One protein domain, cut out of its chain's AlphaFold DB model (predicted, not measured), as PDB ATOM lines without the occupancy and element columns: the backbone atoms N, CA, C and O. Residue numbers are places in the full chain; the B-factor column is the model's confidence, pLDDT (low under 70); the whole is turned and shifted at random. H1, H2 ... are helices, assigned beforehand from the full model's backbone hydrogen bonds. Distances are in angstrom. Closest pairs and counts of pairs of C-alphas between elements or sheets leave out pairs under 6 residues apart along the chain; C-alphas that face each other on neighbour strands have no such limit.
ATOM      1  N   SER A 120     -52.361  27.229  -9.671       97.31
ATOM      2  CA  SER A 120     -53.180  28.445  -9.760       97.31
ATOM      3  C   SER A 120     -53.869  28.797  -8.442       97.31
ATOM      4  O   SER A 120     -53.902  29.964  -8.065       97.31
ATOM      5  N   LEU A 121     -54.380  27.793  -7.725       97.81
ATOM      6  CA  LEU A 121     -55.023  28.002  -6.430       97.81
ATOM      7  C   LEU A 121     -54.005  28.412  -5.360       97.81
ATOM      8  O   LEU A 121     -54.293  29.268  -4.528       97.81
ATOM      9  N   ILE A 122     -52.805  27.825  -5.385       97.62
ATOM     10  CA  ILE A 122     -51.715  28.219  -4.486       97.62
ATOM     11  C   ILE A 122     -51.353  29.687  -4.725       97.62
ATOM     12  O   ILE A 122     -51.345  30.468  -3.774       97.62
ATOM     13  N   THR A 123     -51.122  30.082  -5.982       97.00
ATOM     14  CA  THR A 123     -50.823  31.475  -6.343       97.00
ATOM     15  C   THR A 123     -51.934  32.426  -5.900       97.00
ATOM     16  O   THR A 123     -51.631  33.480  -5.343       97.00
ATOM     17  N   GLU A 124     -53.208  32.066  -6.088       97.00
ATOM     18  CA  GLU A 124     -54.355  32.871  -5.649       97.00
ATOM     19  C   GLU A 124     -54.338  33.106  -4.132       97.00
ATOM     20  O   GLU A 124     -54.340  34.253  -3.678       97.00
ATOM     21  N   LEU A 125     -54.239  32.031  -3.342       96.62
ATOM     22  CA  LEU A 125     -54.254  32.103  -1.879       96.62
ATOM     23  C   LEU A 125     -53.046  32.866  -1.320       96.62
ATOM     24  O   LEU A 125     -53.193  33.677  -0.403       96.62
ATOM     25  N   ILE A 126     -51.853  32.637  -1.876       96.56
ATOM     26  CA  ILE A 126     -50.634  33.346  -1.472       96.56
ATOM     27  C   ILE A 126     -50.710  34.827  -1.846       96.56
ATOM     28  O   ILE A 126     -50.365  35.681  -1.026       96.56
ATOM     29  N   THR A 127     -51.174  35.149  -3.053       94.75
ATOM     30  CA  THR A 127     -51.313  36.538  -3.509       94.75
ATOM     31  C   THR A 127     -52.294  37.296  -2.631       94.75
ATOM     32  O   THR A 127     -51.989  38.411  -2.202       94.75
ATOM     33  N   GLU A 128     -53.440  36.694  -2.315       95.19
ATOM     34  CA  GLU A 128     -54.442  37.322  -1.459       95.19
ATOM     35  C   GLU A 128     -53.930  37.493  -0.024       95.19
ATOM     36  O   GLU A 128     -54.069  38.568   0.566       95.19
ATOM     37  N   TYR A 129     -53.227  36.490   0.513       94.81
ATOM     38  CA  TYR A 129     -52.568  36.596   1.813       94.81
ATOM     39  C   TYR A 129     -51.552  37.745   1.860       94.81
ATOM     40  O   TYR A 129     -51.601  38.584   2.764       94.81
ATOM     41  N   LEU A 130     -50.638  37.806   0.885       94.88
ATOM     42  CA  LEU A 130     -49.611  38.845   0.815       94.88
ATOM     43  C   LEU A 130     -50.241  40.224   0.634       94.88
ATOM     44  O   LEU A 130     -49.875  41.149   1.353       94.88
ATOM     45  N   ARG A 131     -51.219  40.364  -0.267       93.88
ATOM     46  CA  ARG A 131     -51.946  41.621  -0.480       93.88
ATOM     47  C   ARG A 131     -52.614  42.091   0.807       93.88
ATOM     48  O   ARG A 131     -52.426  43.242   1.188       93.88
ATOM     49  N   SER A 132     -53.346  41.215   1.493       93.81
ATOM     50  CA  SER A 132     -54.017  41.539   2.756       93.81
ATOM     51  C   SER A 132     -53.025  42.045   3.810       93.81
ATOM     52  O   SER A 132     -53.232  43.105   4.404       93.81
ATOM     53  N   LYS A 133     -51.907  41.331   4.002       94.06
ATOM     54  CA  LYS A 133     -50.882  41.698   4.991       94.06
ATOM     55  C   LYS A 133     -50.161  42.993   4.650       94.06
ATOM     56  O   LYS A 133     -50.004  43.845   5.518       94.06
ATOM     57  N   LEU A 134     -49.738  43.144   3.399       94.44
ATOM     58  CA  LEU A 134     -49.003  44.322   2.961       94.44
ATOM     59  C   LEU A 134     -49.890  45.566   2.954       94.44
ATOM     60  O   LEU A 134     -49.423  46.617   3.376       94.44
ATOM     61  N   ASN A 135     -51.160  45.460   2.550       93.31
ATOM     62  CA  ASN A 135     -52.107  46.575   2.624       93.31
ATOM     63  C   ASN A 135     -52.360  47.010   4.067       93.31
ATOM     64  O   ASN A 135     -52.335  48.200   4.349       93.31
ATOM     65  N   ALA A 136     -52.563  46.060   4.984       92.94
ATOM     66  CA  ALA A 136     -52.793  46.377   6.392       92.94
ATOM     67  C   ALA A 136     -51.581  47.044   7.069       92.94
ATOM     68  O   ALA A 136     -51.752  47.761   8.048       92.94
ATOM     69  N   TYR A 137     -50.371  46.788   6.562       92.50
ATOM     70  CA  TYR A 137     -49.129  47.389   7.053       92.50
ATOM     71  C   TYR A 137     -48.722  48.656   6.281       92.50
ATOM     72  O   TYR A 137     -47.781  49.332   6.675       92.50
ATOM     73  N   SER A 138     -49.381  48.959   5.159       94.81
ATOM     74  CA  SER A 138     -49.023  50.098   4.313       94.81
ATOM     75  C   SER A 138     -49.525  51.410   4.909       94.81
ATOM     76  O   SER A 138     -50.681  51.507   5.314       94.81
ATOM     77  N   ASP A 139     -48.680  52.433   4.865       95.19
ATOM     78  CA  ASP A 139     -49.010  53.813   5.214       95.19
ATOM     79  C   ASP A 139     -48.350  54.812   4.231       95.19
ATOM     80  O   ASP A 139     -47.902  54.453   3.131       95.19
ATOM     81  N   ASP A 140     -48.343  56.093   4.596       93.69
ATOM     82  CA  ASP A 140     -47.715  57.179   3.839       93.69
ATOM     83  C   ASP A 140     -46.176  57.114   3.852       93.69
ATOM     84  O   ASP A 140     -45.518  57.641   2.948       93.69
ATOM     85  N   LYS A 141     -45.586  56.438   4.839       93.38
ATOM     86  CA  LYS A 141     -44.138  56.282   5.001       93.38
ATOM     87  C   LYS A 141     -43.598  55.106   4.205       93.38
ATOM     88  O   LYS A 141     -42.576  55.247   3.530       93.38
ATOM     89  N   ALA A 142     -44.283  53.966   4.236       95.44
ATOM     90  CA  ALA A 142     -43.916  52.770   3.495       95.44
ATOM     91  C   ALA A 142     -45.144  51.975   3.044       95.44
ATOM     92  O   ALA A 142     -45.997  51.592   3.840       95.44
ATOM     93  N   ASN A 143     -45.203  51.649   1.751       95.94
ATOM     94  CA  ASN A 143     -46.319  50.895   1.193       95.94
ATOM     95  C   ASN A 143     -45.909  49.942   0.068       95.94
ATOM     96  O   ASN A 143     -44.815  50.011  -0.500       95.94
ATOM     97  N   MET A 144     -46.833  49.041  -0.276       94.62
ATOM     98  CA  MET A 144     -46.628  48.029  -1.319       94.62
ATOM     99  C   MET A 144     -46.578  48.571  -2.755       94.62
ATOM    100  O   MET A 144     -46.285  47.807  -3.681       94.62
ATOM    101  N   LEU A 145     -46.889  49.858  -2.941       95.38
ATOM    102  CA  LEU A 145     -46.765  50.557  -4.218       95.38
ATOM    103  C   LEU A 145     -45.374  51.180  -4.397       95.38
ATOM    104  O   LEU A 145     -45.072  51.636  -5.489       95.38
ATOM    105  N   GLY A 146     -44.523  51.208  -3.362       96.06
ATOM    106  CA  GLY A 146     -43.205  51.851  -3.439       96.06
ATOM    107  C   GLY A 146     -43.277  53.377  -3.563       96.06
ATOM    108  O   GLY A 146     -42.394  53.999  -4.154       96.06
ATOM    109  N   THR A 147     -44.354  53.977  -3.050       95.81
ATOM    110  CA  THR A 147     -44.612  55.431  -3.088       95.81
ATOM    111  C   THR A 147     -44.384  56.108  -1.737       95.81
ATOM    112  O   THR A 147     -44.591  57.310  -1.615       95.81
ATOM    113  N   GLY A 148     -43.992  55.345  -0.713       95.12
ATOM    114  CA  GLY A 148     -43.837  55.848   0.645       95.12
ATOM    115  C   GLY A 148     -42.671  56.826   0.789       95.12
ATOM    116  O   GLY A 148     -41.614  56.659   0.170       95.12
ATOM    117  N   THR A 149     -42.861  57.839   1.636       93.44
ATOM    118  CA  THR A 149     -41.884  58.917   1.851       93.44
ATOM    119  C   THR A 149     -40.559  58.405   2.423       93.44
ATOM    120  O   THR A 149     -39.496  58.775   1.924       93.44
ATOM    121  N   GLU A 150     -40.590  57.485   3.395       92.44
ATOM    122  CA  GLU A 150     -39.380  56.887   3.977       92.44
ATOM    123  C   GLU A 150     -38.668  55.952   2.990       92.44
ATOM    124  O   GLU A 150     -37.437  55.884   2.988       92.44
ATOM    125  N   GLN A 151     -39.411  55.277   2.104       95.94
ATOM    126  CA  GLN A 151     -38.829  54.401   1.076       95.94
ATOM    127  C   GLN A 151     -37.977  55.208   0.089       95.94
ATOM    128  O   GLN A 151     -36.838  54.838  -0.209       95.94
ATOM    129  N   LEU A 152     -38.516  56.337  -0.381       96.00
ATOM    130  CA  LEU A 152     -37.814  57.257  -1.272       96.00
ATOM    131  C   LEU A 152     -36.633  57.938  -0.570       96.00
ATOM    132  O   LEU A 152     -35.531  57.965  -1.121       96.00
ATOM    133  N   ALA A 153     -36.833  58.437   0.654       92.56
ATOM    134  CA  ALA A 153     -35.773  59.077   1.432       92.56
ATOM    135  C   ALA A 153     -34.603  58.118   1.699       92.56
ATOM    136  O   ALA A 153     -33.441  58.492   1.536       92.56
ATOM    137  N   GLN A 154     -34.891  56.858   2.048       93.56
ATOM    138  CA  GLN A 154     -33.863  55.834   2.206       93.56
ATOM    139  C   GLN A 154     -33.113  55.607   0.891       93.56
ATOM    140  O   GLN A 154     -31.887  55.661   0.890       93.56
ATOM    141  N   PHE A 155     -33.822  55.429  -0.229       96.31
ATOM    142  CA  PHE A 155     -33.188  55.237  -1.533       96.31
ATOM    143  C   PHE A 155     -32.243  56.385  -1.906       96.31
ATOM    144  O   PHE A 155     -31.116  56.134  -2.319       96.31
ATOM    145  N   LEU A 156     -32.650  57.642  -1.723       93.56
ATOM    146  CA  LEU A 156     -31.807  58.803  -2.042       93.56
ATOM    147  C   LEU A 156     -30.629  58.985  -1.076       93.56
ATOM    148  O   LEU A 156     -29.606  59.579  -1.437       93.56
ATOM    149  N   LYS A 157     -30.763  58.470   0.150       90.75
ATOM    150  CA  LYS A 157     -29.707  58.473   1.163       90.75
ATOM    151  C   LYS A 157     -28.669  57.378   0.929       90.75
ATOM    152  O   LYS A 157     -27.496  57.634   1.156       90.75
ATOM    153  N   THR A 158     -29.074  56.174   0.521       92.00
ATOM    154  CA  THR A 158     -28.182  54.998   0.446       92.00
ATOM    155  C   THR A 158     -27.931  54.486  -0.971       92.00
ATOM    156  O   THR A 158     -27.101  53.603  -1.155       92.00
ATOM    157  N   GLY A 159     -28.642  55.002  -1.973       91.69
ATOM    158  CA  GLY A 159     -28.589  54.549  -3.369       91.69
ATOM    159  C   GLY A 159     -29.408  53.282  -3.652       91.69
ATOM    160  O   GLY A 159     -29.452  52.817  -4.788       91.69
ATOM    161  N   ALA A 160     -30.051  52.706  -2.633       94.06
ATOM    162  CA  ALA A 160     -30.828  51.475  -2.737       94.06
ATOM    163  C   ALA A 160     -31.897  51.393  -1.641       94.06
ATOM    164  O   ALA A 160     -31.697  51.890  -0.534       94.06
ATOM    165  N   TYR A 161     -33.006  50.714  -1.933       96.44
ATOM    166  CA  TYR A 161     -34.052  50.386  -0.965       96.44
ATOM    167  C   TYR A 161     -34.162  48.863  -0.820       96.44
ATOM    168  O   TYR A 161     -34.024  48.136  -1.803       96.44
ATOM    169  N   ASP A 162     -34.391  48.383   0.404       95.88
ATOM    170  CA  ASP A 162     -34.569  46.959   0.705       95.88
ATOM    171  C   ASP A 162     -36.039  46.658   1.033       95.88
ATOM    172  O   ASP A 162     -36.466  46.632   2.193       95.88
ATOM    173  N   ALA A 163     -36.832  46.397  -0.008       97.12
ATOM    174  CA  ALA A 163     -38.224  45.994   0.154       97.12
ATOM    175  C   ALA A 163     -38.402  44.656   0.894       97.12
ATOM    176  O   ALA A 163     -39.477  44.424   1.457       97.12
ATOM    177  N   ALA A 164     -37.386  43.784   0.957       95.00
ATOM    178  CA  ALA A 164     -37.507  42.513   1.668       95.00
ATOM    179  C   ALA A 164     -37.674  42.739   3.178       95.00
ATOM    180  O   ALA A 164     -38.429  42.008   3.832       95.00
ATOM    181  N   ARG A 165     -37.050  43.788   3.729       93.88
ATOM    182  CA  ARG A 165     -37.236  44.199   5.126       93.88
ATOM    183  C   ARG A 165     -38.657  44.691   5.406       93.88
ATOM    184  O   ARG A 165     -39.244  44.291   6.413       93.88
ATOM    185  N   PHE A 166     -39.231  45.494   4.509       94.81
ATOM    186  CA  PHE A 166     -40.630  45.936   4.601       94.81
ATOM    187  C   PHE A 166     -41.593  44.743   4.584       94.81
ATOM    188  O   PHE A 166     -42.400  44.587   5.498       94.81
ATOM    189  N   ILE A 167     -41.437  43.840   3.611       94.69
ATOM    190  CA  ILE A 167     -42.275  42.639   3.490       94.69
ATOM    191  C   ILE A 167     -42.155  41.766   4.741       94.69
ATOM    192  O   ILE A 167     -43.159  41.313   5.282       94.69
ATOM    193  N   SER A 168     -40.937  41.539   5.233       92.25
ATOM    194  CA  SER A 168     -40.718  40.715   6.429       92.25
ATOM    195  C   SER A 168     -41.362  41.332   7.674       92.25
ATOM    196  O   SER A 168     -41.938  40.610   8.482       92.25
ATOM    197  N   SER A 169     -41.329  42.661   7.798       91.88
ATOM    198  CA  SER A 169     -41.973  43.380   8.905       91.88
ATOM    199  C   SER A 169     -43.500  43.267   8.841       91.88
ATOM    200  O   SER A 169     -44.129  42.977   9.855       91.88
ATOM    201  N   ALA A 170     -44.084  43.388   7.645       92.25
ATOM    202  CA  ALA A 170     -45.526  43.248   7.433       92.25
ATOM    203  C   ALA A 170     -46.056  41.832   7.733       92.25
ATOM    204  O   ALA A 170     -47.186  41.662   8.193       92.25
ATOM    205  N   LEU A 171     -45.246  40.801   7.479       90.19
ATOM    206  CA  LEU A 171     -45.603  39.407   7.773       90.19
ATOM    207  C   LEU A 171     -45.351  39.033   9.245       90.19
ATOM    208  O   LEU A 171     -46.043  38.171   9.798       90.19
ATOM    209  N   GLY A 172     -44.393  39.695   9.895       82.62
ATOM    210  CA  GLY A 172     -43.975  39.407  11.264       82.62
ATOM    211  C   GLY A 172     -43.371  38.006  11.416       82.62
ATOM    212  O   GLY A 172     -42.838  37.421  10.478       82.62
ATOM    213  N   CYS A 173     -43.469  37.433  12.620       64.44
ATOM    214  CA  CYS A 173     -42.982  36.080  12.922       64.44
ATOM    215  C   CYS A 173     -43.942  34.953  12.492       64.44
ATOM    216  O   CYS A 173     -43.665  33.778  12.741       64.44
ATOM    217  N   LYS A 174     -45.092  35.287  11.890       62.47
ATOM    218  CA  LYS A 174     -46.099  34.308  11.468       62.47
ATOM    219  C   LYS A 174     -45.843  33.910  10.016       62.47
ATOM    220  O   LYS A 174     -46.022  34.711   9.103       62.47
ATOM    221  N   THR A 175     -45.457  32.658   9.799       71.06
ATOM    222  CA  THR A 175     -45.411  32.073   8.458       71.06
ATOM    223  C   THR A 175     -46.830  31.808   7.960       71.06
ATOM    224  O   THR A 175     -47.724  31.467   8.741       71.06
ATOM    225  N   TYR A 176     -47.053  32.000   6.656       84.19
ATOM    226  CA  TYR A 176     -48.280  31.532   6.020       84.19
ATOM    227  C   TYR A 176     -48.414  30.031   6.274       84.19
ATOM    228  O   TYR A 176     -47.445  29.287   6.119       84.19
ATOM    229  N   ARG A 177     -49.605  29.591   6.670       86.06
ATOM    230  CA  ARG A 177     -49.887  28.175   6.872       86.06
ATOM    231  C   ARG A 177     -50.771  27.701   5.736       86.06
ATOM    232  O   ARG A 177     -51.866  28.232   5.564       86.06
ATOM    233  N   ALA A 178     -50.299  26.700   4.998       90.19
ATOM    234  CA  ALA A 178     -51.123  26.027   4.009       90.19
ATOM    235  C   ALA A 178     -52.429  25.536   4.673       90.19
ATOM    236  O   ALA A 178     -52.370  24.998   5.787       90.19
ATOM    237  N   PRO A 179     -53.596  25.733   4.031       92.44
ATOM    238  CA  PRO A 179     -54.851  25.175   4.515       92.44
ATOM    239  C   PRO A 179     -54.726  23.663   4.747       92.44
ATOM    240  O   PRO A 179     -54.114  22.953   3.947       92.44
ATOM    241  N   SER A 180     -55.266  23.171   5.862       91.44
ATOM    242  CA  SER A 180     -55.007  21.818   6.376       91.44
ATOM    243  C   SER A 180     -55.462  20.688   5.454       91.44
ATOM    244  O   SER A 180     -54.925  19.578   5.540       91.44
ATOM    245  N   GLN A 181     -56.425  20.951   4.571       92.12
ATOM    246  CA  GLN A 181     -56.896  19.987   3.582       92.12
ATOM    247  C   GLN A 181     -55.824  19.639   2.539       92.12
ATOM    248  O   GLN A 181     -55.841  18.529   2.002       92.12
ATOM    249  N   TYR A 182     -54.859  20.536   2.294       94.06
ATOM    250  CA  TYR A 182     -53.822  20.337   1.287       94.06
ATOM    251  C   TYR A 182     -52.572  19.670   1.862       94.06
ATOM    252  O   TYR A 182     -52.055  20.062   2.908       94.06
ATOM    253  N   ARG A 183     -52.053  18.665   1.150       91.88
ATOM    254  CA  ARG A 183     -50.838  17.931   1.545       91.88
ATOM    255  C   ARG A 183     -49.543  18.545   1.005       91.88
ATOM    256  O   ARG A 183     -48.485  18.315   1.577       91.88
ATOM    257  N   ASN A 184     -49.608  19.339  -0.063       92.75
ATOM    258  CA  ASN A 184     -48.441  19.925  -0.729       92.75
ATOM    259  C   ASN A 184     -48.009  21.275  -0.127       92.75
ATOM    260  O   ASN A 184     -47.916  22.281  -0.825       92.75
ATOM    261  N   ALA A 185     -47.734  21.301   1.181       89.25
ATOM    262  CA  ALA A 185     -47.326  22.512   1.903       89.25
ATOM    263  C   ALA A 185     -46.032  23.146   1.353       89.25
ATOM    264  O   ALA A 185     -45.925  24.369   1.298       89.25
ATOM    265  N   GLU A 186     -45.088  22.329   0.879       91.38
ATOM    266  CA  GLU A 186     -43.832  22.801   0.281       91.38
ATOM    267  C   GLU A 186     -44.060  23.667  -0.968       91.38
ATOM    268  O   GLU A 186     -43.308  24.611  -1.214       91.38
ATOM    269  N   ASP A 187     -45.112  23.393  -1.746       95.62
ATOM    270  CA  ASP A 187     -45.445  24.209  -2.916       95.62
ATOM    271  C   ASP A 187     -45.975  25.591  -2.495       95.62
ATOM    272  O   ASP A 187     -45.634  26.591  -3.124       95.62
ATOM    273  N   PHE A 188     -46.724  25.683  -1.387       95.12
ATOM    274  CA  PHE A 188     -47.137  26.971  -0.812       95.12
ATOM    275  C   PHE A 188     -45.944  27.780  -0.290       95.12
ATOM    276  O   PHE A 188     -45.904  28.995  -0.473       95.12
ATOM    277  N   GLU A 189     -44.972  27.135   0.358       93.00
ATOM    278  CA  GLU A 189     -43.759  27.808   0.848       93.00
ATOM    279  C   GLU A 189     -42.886  28.323  -0.302       93.00
ATOM    280  O   GLU A 189     -42.355  29.442  -0.241       93.00
ATOM    281  N   ARG A 190     -42.773  27.529  -1.373       95.31
ATOM    282  CA  ARG A 190     -42.068  27.915  -2.596       95.31
ATOM    283  C   ARG A 190     -42.744  29.106  -3.266       95.31
ATOM    284  O   ARG A 190     -42.066  30.094  -3.538       95.31
ATOM    285  N   GLU A 191     -44.062  29.045  -3.453       96.31
ATOM    286  CA  GLU A 191     -44.839  30.141  -4.041       96.31
ATOM    287  C   GLU A 191     -44.747  31.409  -3.183       96.31
ATOM    288  O   GLU A 191     -44.482  32.491  -3.703       96.31
ATOM    289  N   LEU A 192     -44.878  31.297  -1.855       94.75
ATOM    290  CA  LEU A 192     -44.705  32.428  -0.942       94.75
ATOM    291  C   LEU A 192     -43.341  33.094  -1.128       94.75
ATOM    292  O   LEU A 192     -43.250  34.320  -1.187       94.75
ATOM    293  N   SER A 193     -42.279  32.296  -1.208       93.25
ATOM    294  CA  SER A 193     -40.915  32.802  -1.372       93.25
ATOM    295  C   SER A 193     -40.735  33.513  -2.716       93.25
ATOM    296  O   SER A 193     -40.185  34.615  -2.748       93.25
ATOM    297  N   GLN A 194     -41.263  32.937  -3.799       95.44
ATOM    298  CA  GLN A 194     -41.230  33.529  -5.139       95.44
ATOM    299  C   GLN A 194     -42.026  34.839  -5.204       95.44
ATOM    300  O   GLN A 194     -41.501  35.863  -5.637       95.44
ATOM    301  N   GLN A 195     -43.260  34.858  -4.695       95.38
ATOM    302  CA  GLN A 195     -44.094  36.062  -4.698       95.38
ATOM    303  C   GLN A 195     -43.492  37.185  -3.843       95.38
ATOM    304  O   GLN A 195     -43.563  38.355  -4.221       95.38
ATOM    305  N   ARG A 196     -42.831  36.862  -2.721       94.81
ATOM    306  CA  ARG A 196     -42.087  37.859  -1.931       94.81
ATOM    307  C   ARG A 196     -40.969  38.511  -2.742       94.81
ATOM    308  O   ARG A 196     -40.815  39.725  -2.649       94.81
ATOM    309  N   GLN A 197     -40.215  37.734  -3.522       95.44
ATOM    310  CA  GLN A 197     -39.156  38.263  -4.388       95.44
ATOM    311  C   GLN A 197     -39.733  39.164  -5.483       95.44
ATOM    312  O   GLN A 197     -39.315  40.312  -5.598       95.44
ATOM    313  N   ILE A 198     -40.769  38.703  -6.193       96.06
ATOM    314  CA  ILE A 198     -41.439  39.474  -7.253       96.06
ATOM    315  C   ILE A 198     -41.964  40.815  -6.715       96.06
ATOM    316  O   ILE A 198     -41.773  41.869  -7.326       96.06
ATOM    317  N   ILE A 199     -42.618  40.803  -5.550       96.19
ATOM    318  CA  ILE A 199     -43.135  42.027  -4.926       96.19
ATOM    319  C   ILE A 199     -41.987  42.938  -4.476       96.19
ATOM    320  O   ILE A 199     -42.073  44.149  -4.683       96.19
ATOM    321  N   ALA A 200     -40.922  42.384  -3.887       97.06
ATOM    322  CA  ALA A 200     -39.762  43.161  -3.458       97.06
ATOM    323  C   ALA A 200     -39.100  43.876  -4.640       97.06
ATOM    324  O   ALA A 200     -38.870  45.082  -4.576       97.06
ATOM    325  N   GLU A 201     -38.861  43.160  -5.739       97.81
ATOM    326  CA  GLU A 201     -38.309  43.719  -6.972       97.81
ATOM    327  C   GLU A 201     -39.203  44.822  -7.534       97.81
ATOM    328  O   GLU A 201     -38.715  45.904  -7.859       97.81
ATOM    329  N   ARG A 202     -40.524  44.605  -7.584       97.75
ATOM    330  CA  ARG A 202     -41.473  45.626  -8.047       97.75
ATOM    331  C   ARG A 202     -41.413  46.897  -7.197       97.75
ATOM    332  O   ARG A 202     -41.391  47.996  -7.753       97.75
ATOM    333  N   ILE A 203     -41.392  46.760  -5.870       97.94
ATOM    334  CA  ILE A 203     -41.293  47.902  -4.951       97.94
ATOM    335  C   ILE A 203     -39.956  48.618  -5.156       97.94
ATOM    336  O   ILE A 203     -39.953  49.825  -5.377       97.94
ATOM    337  N   ASN A 204     -38.837  47.888  -5.156       98.19
ATOM    338  CA  ASN A 204     -37.501  48.454  -5.357       98.19
ATOM    339  C   ASN A 204     -37.397  49.213  -6.688       98.19
ATOM    340  O   ASN A 204     -36.903  50.338  -6.715       98.19
ATOM    341  N   ASN A 205     -37.915  48.639  -7.776       98.12
ATOM    342  CA  ASN A 205     -37.933  49.276  -9.093       98.12
ATOM    343  C   ASN A 205     -38.783  50.552  -9.106       98.12
ATOM    344  O   ASN A 205     -38.385  51.547  -9.710       98.12
ATOM    345  N   THR A 206     -39.928  50.543  -8.420       98.25
ATOM    346  CA  THR A 206     -40.805  51.720  -8.331       98.25
ATOM    347  C   THR A 206     -40.145  52.841  -7.529       98.25
ATOM    348  O   THR A 206     -40.080  53.976  -7.999       98.25
ATOM    349  N   VAL A 207     -39.560  52.514  -6.373       98.19
ATOM    350  CA  VAL A 207     -38.799  53.465  -5.549       98.19
ATOM    351  C   VAL A 207     -37.619  54.042  -6.334       98.19
ATOM    352  O   VAL A 207     -37.420  55.255  -6.335       98.19
ATOM    353  N   ALA A 208     -36.872  53.209  -7.064       97.25
ATOM    354  CA  ALA A 208     -35.778  53.671  -7.916       97.25
ATOM    355  C   ALA A 208     -36.269  54.590  -9.049       97.25
ATOM    356  O   ALA A 208     -35.600  55.567  -9.389       97.25
ATOM    357  N   GLY A 209     -37.447  54.313  -9.617       97.62
ATOM    358  CA  GLY A 209     -38.117  55.188 -10.580       97.62
ATOM    359  C   GLY A 209     -38.435  56.567  -9.994       97.62
ATOM    360  O   GLY A 209     -38.086  57.582 -10.598       97.62
ATOM    361  N   HIS A 210     -39.011  56.617  -8.790       96.06
ATOM    362  CA  HIS A 210     -39.247  57.874  -8.074       96.06
ATOM    363  C   HIS A 210     -37.945  58.601  -7.723       96.06
ATOM    364  O   HIS A 210     -37.864  59.816  -7.886       96.06
ATOM    365  N   GLY A 211     -36.907  57.869  -7.313       96.06
ATOM    366  CA  GLY A 211     -35.582  58.427  -7.052       96.06
ATOM    367  C   GLY A 211     -34.997  59.124  -8.280       96.06
ATOM    368  O   GLY A 211     -34.528  60.255  -8.177       96.06
ATOM    369  N   LYS A 212     -35.096  58.500  -9.462       96.25
ATOM    370  CA  LYS A 212     -34.683  59.115 -10.736       96.25
ATOM    371  C   LYS A 212     -35.471  60.387 -11.046       96.25
ATOM    372  O   LYS A 212     -34.874  61.387 -11.424       96.25
ATOM    373  N   ALA A 213     -36.790  60.378 -10.847       96.12
ATOM    374  CA  ALA A 213     -37.616  61.566 -11.055       96.12
ATOM    375  C   ALA A 213     -37.238  62.714 -10.096       96.12
ATOM    376  O   ALA A 213     -37.129  63.863 -10.523       96.12
ATOM    377  N   ALA A 214     -36.973  62.403  -8.823       95.12
ATOM    378  CA  ALA A 214     -36.521  63.377  -7.832       95.12
ATOM    379  C   ALA A 214     -35.132  63.949  -8.171       95.12
ATOM    380  O   ALA A 214     -34.923  65.156  -8.066       95.12
ATOM    381  N   ALA A 215     -34.202  63.106  -8.633       95.19
ATOM    382  CA  ALA A 215     -32.890  63.539  -9.114       95.19
ATOM    383  C   ALA A 215     -33.003  64.469 -10.331       95.19
ATOM    384  O   ALA A 215     -32.387  65.534 -10.346       95.19
TER     385      ALA A 215
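This is residues 120 to 215 of the 440 residues of an uncharacterized protein of Xenorhabdus szentirmaii DSM 16338 (UniProt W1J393). One long helix, H4, makes a rod, and three shorter helices pack on it at steep angles, one after another along its length: H1 near its first end, H3 about its middle and H2 near its last end. The long link of residues 172 to 184 folds back from H3 to the start of H4. The printed part has 96 residues with four named helices, H1 to H4 in chain order, and no named strand; the class is all helix. It is only just compact, close to loose, with a radius of gyration of the C-alphas of 14.7 A, and spans 51 by 19 by 18 A.

Begin with H4, residues 185 to 215, the hub, which touches the three other helices; the packing is mostly crossed. Look at Ala 200: its C-alpha is 4.8 A from that of Ala 163 in H3, residues 163 to 171, the closest pair, at a steep tilt of 50 degrees, opposite ways. H1, residues 120 to 137, touches H4 with residues 122 to 127 alone, at a steep tilt of 49 degrees, the same way; the closest C-alphas, of Ile 122 and Phe 188, are 6.0 A apart. H2, residues 149 to 158, touches H4 about perpendicular, at 77 degrees, with C-alphas of Leu 152 and Val 207 closest at 5.8 A. H1 touches H3 with residues 133 to 137 alone, about perpendicular at 90 degrees; the C-alphas of Tyr 137 and Ala 170 are closest, 5.5 A. H1 and H2 are apart. In H1, H2, H3 and H4 every O i to N i+4 pair is within hydrogen-bond range.

Find C-alpha 185 at (-47.326, 22.512, 1.903); from there H4 runs 44.9 A to C-alpha 215 at (-32.890, 63.539, -9.114). H1 starts at C-alpha 120, (-53.180, 28.445, -9.760), and is 25.7 A long; H2 is 14.3 A and H3 12.5 A.

The C-alphas of Gln 181 and Ala 215 are the two farthest apart, 51.3 A. The printed part has no cut. The links H1 to H2 and H3 to H4 are long, and H2 to H3 is tight. Mean pLDDT of the printed part is 93.6; residues 173 to 174 are under 70.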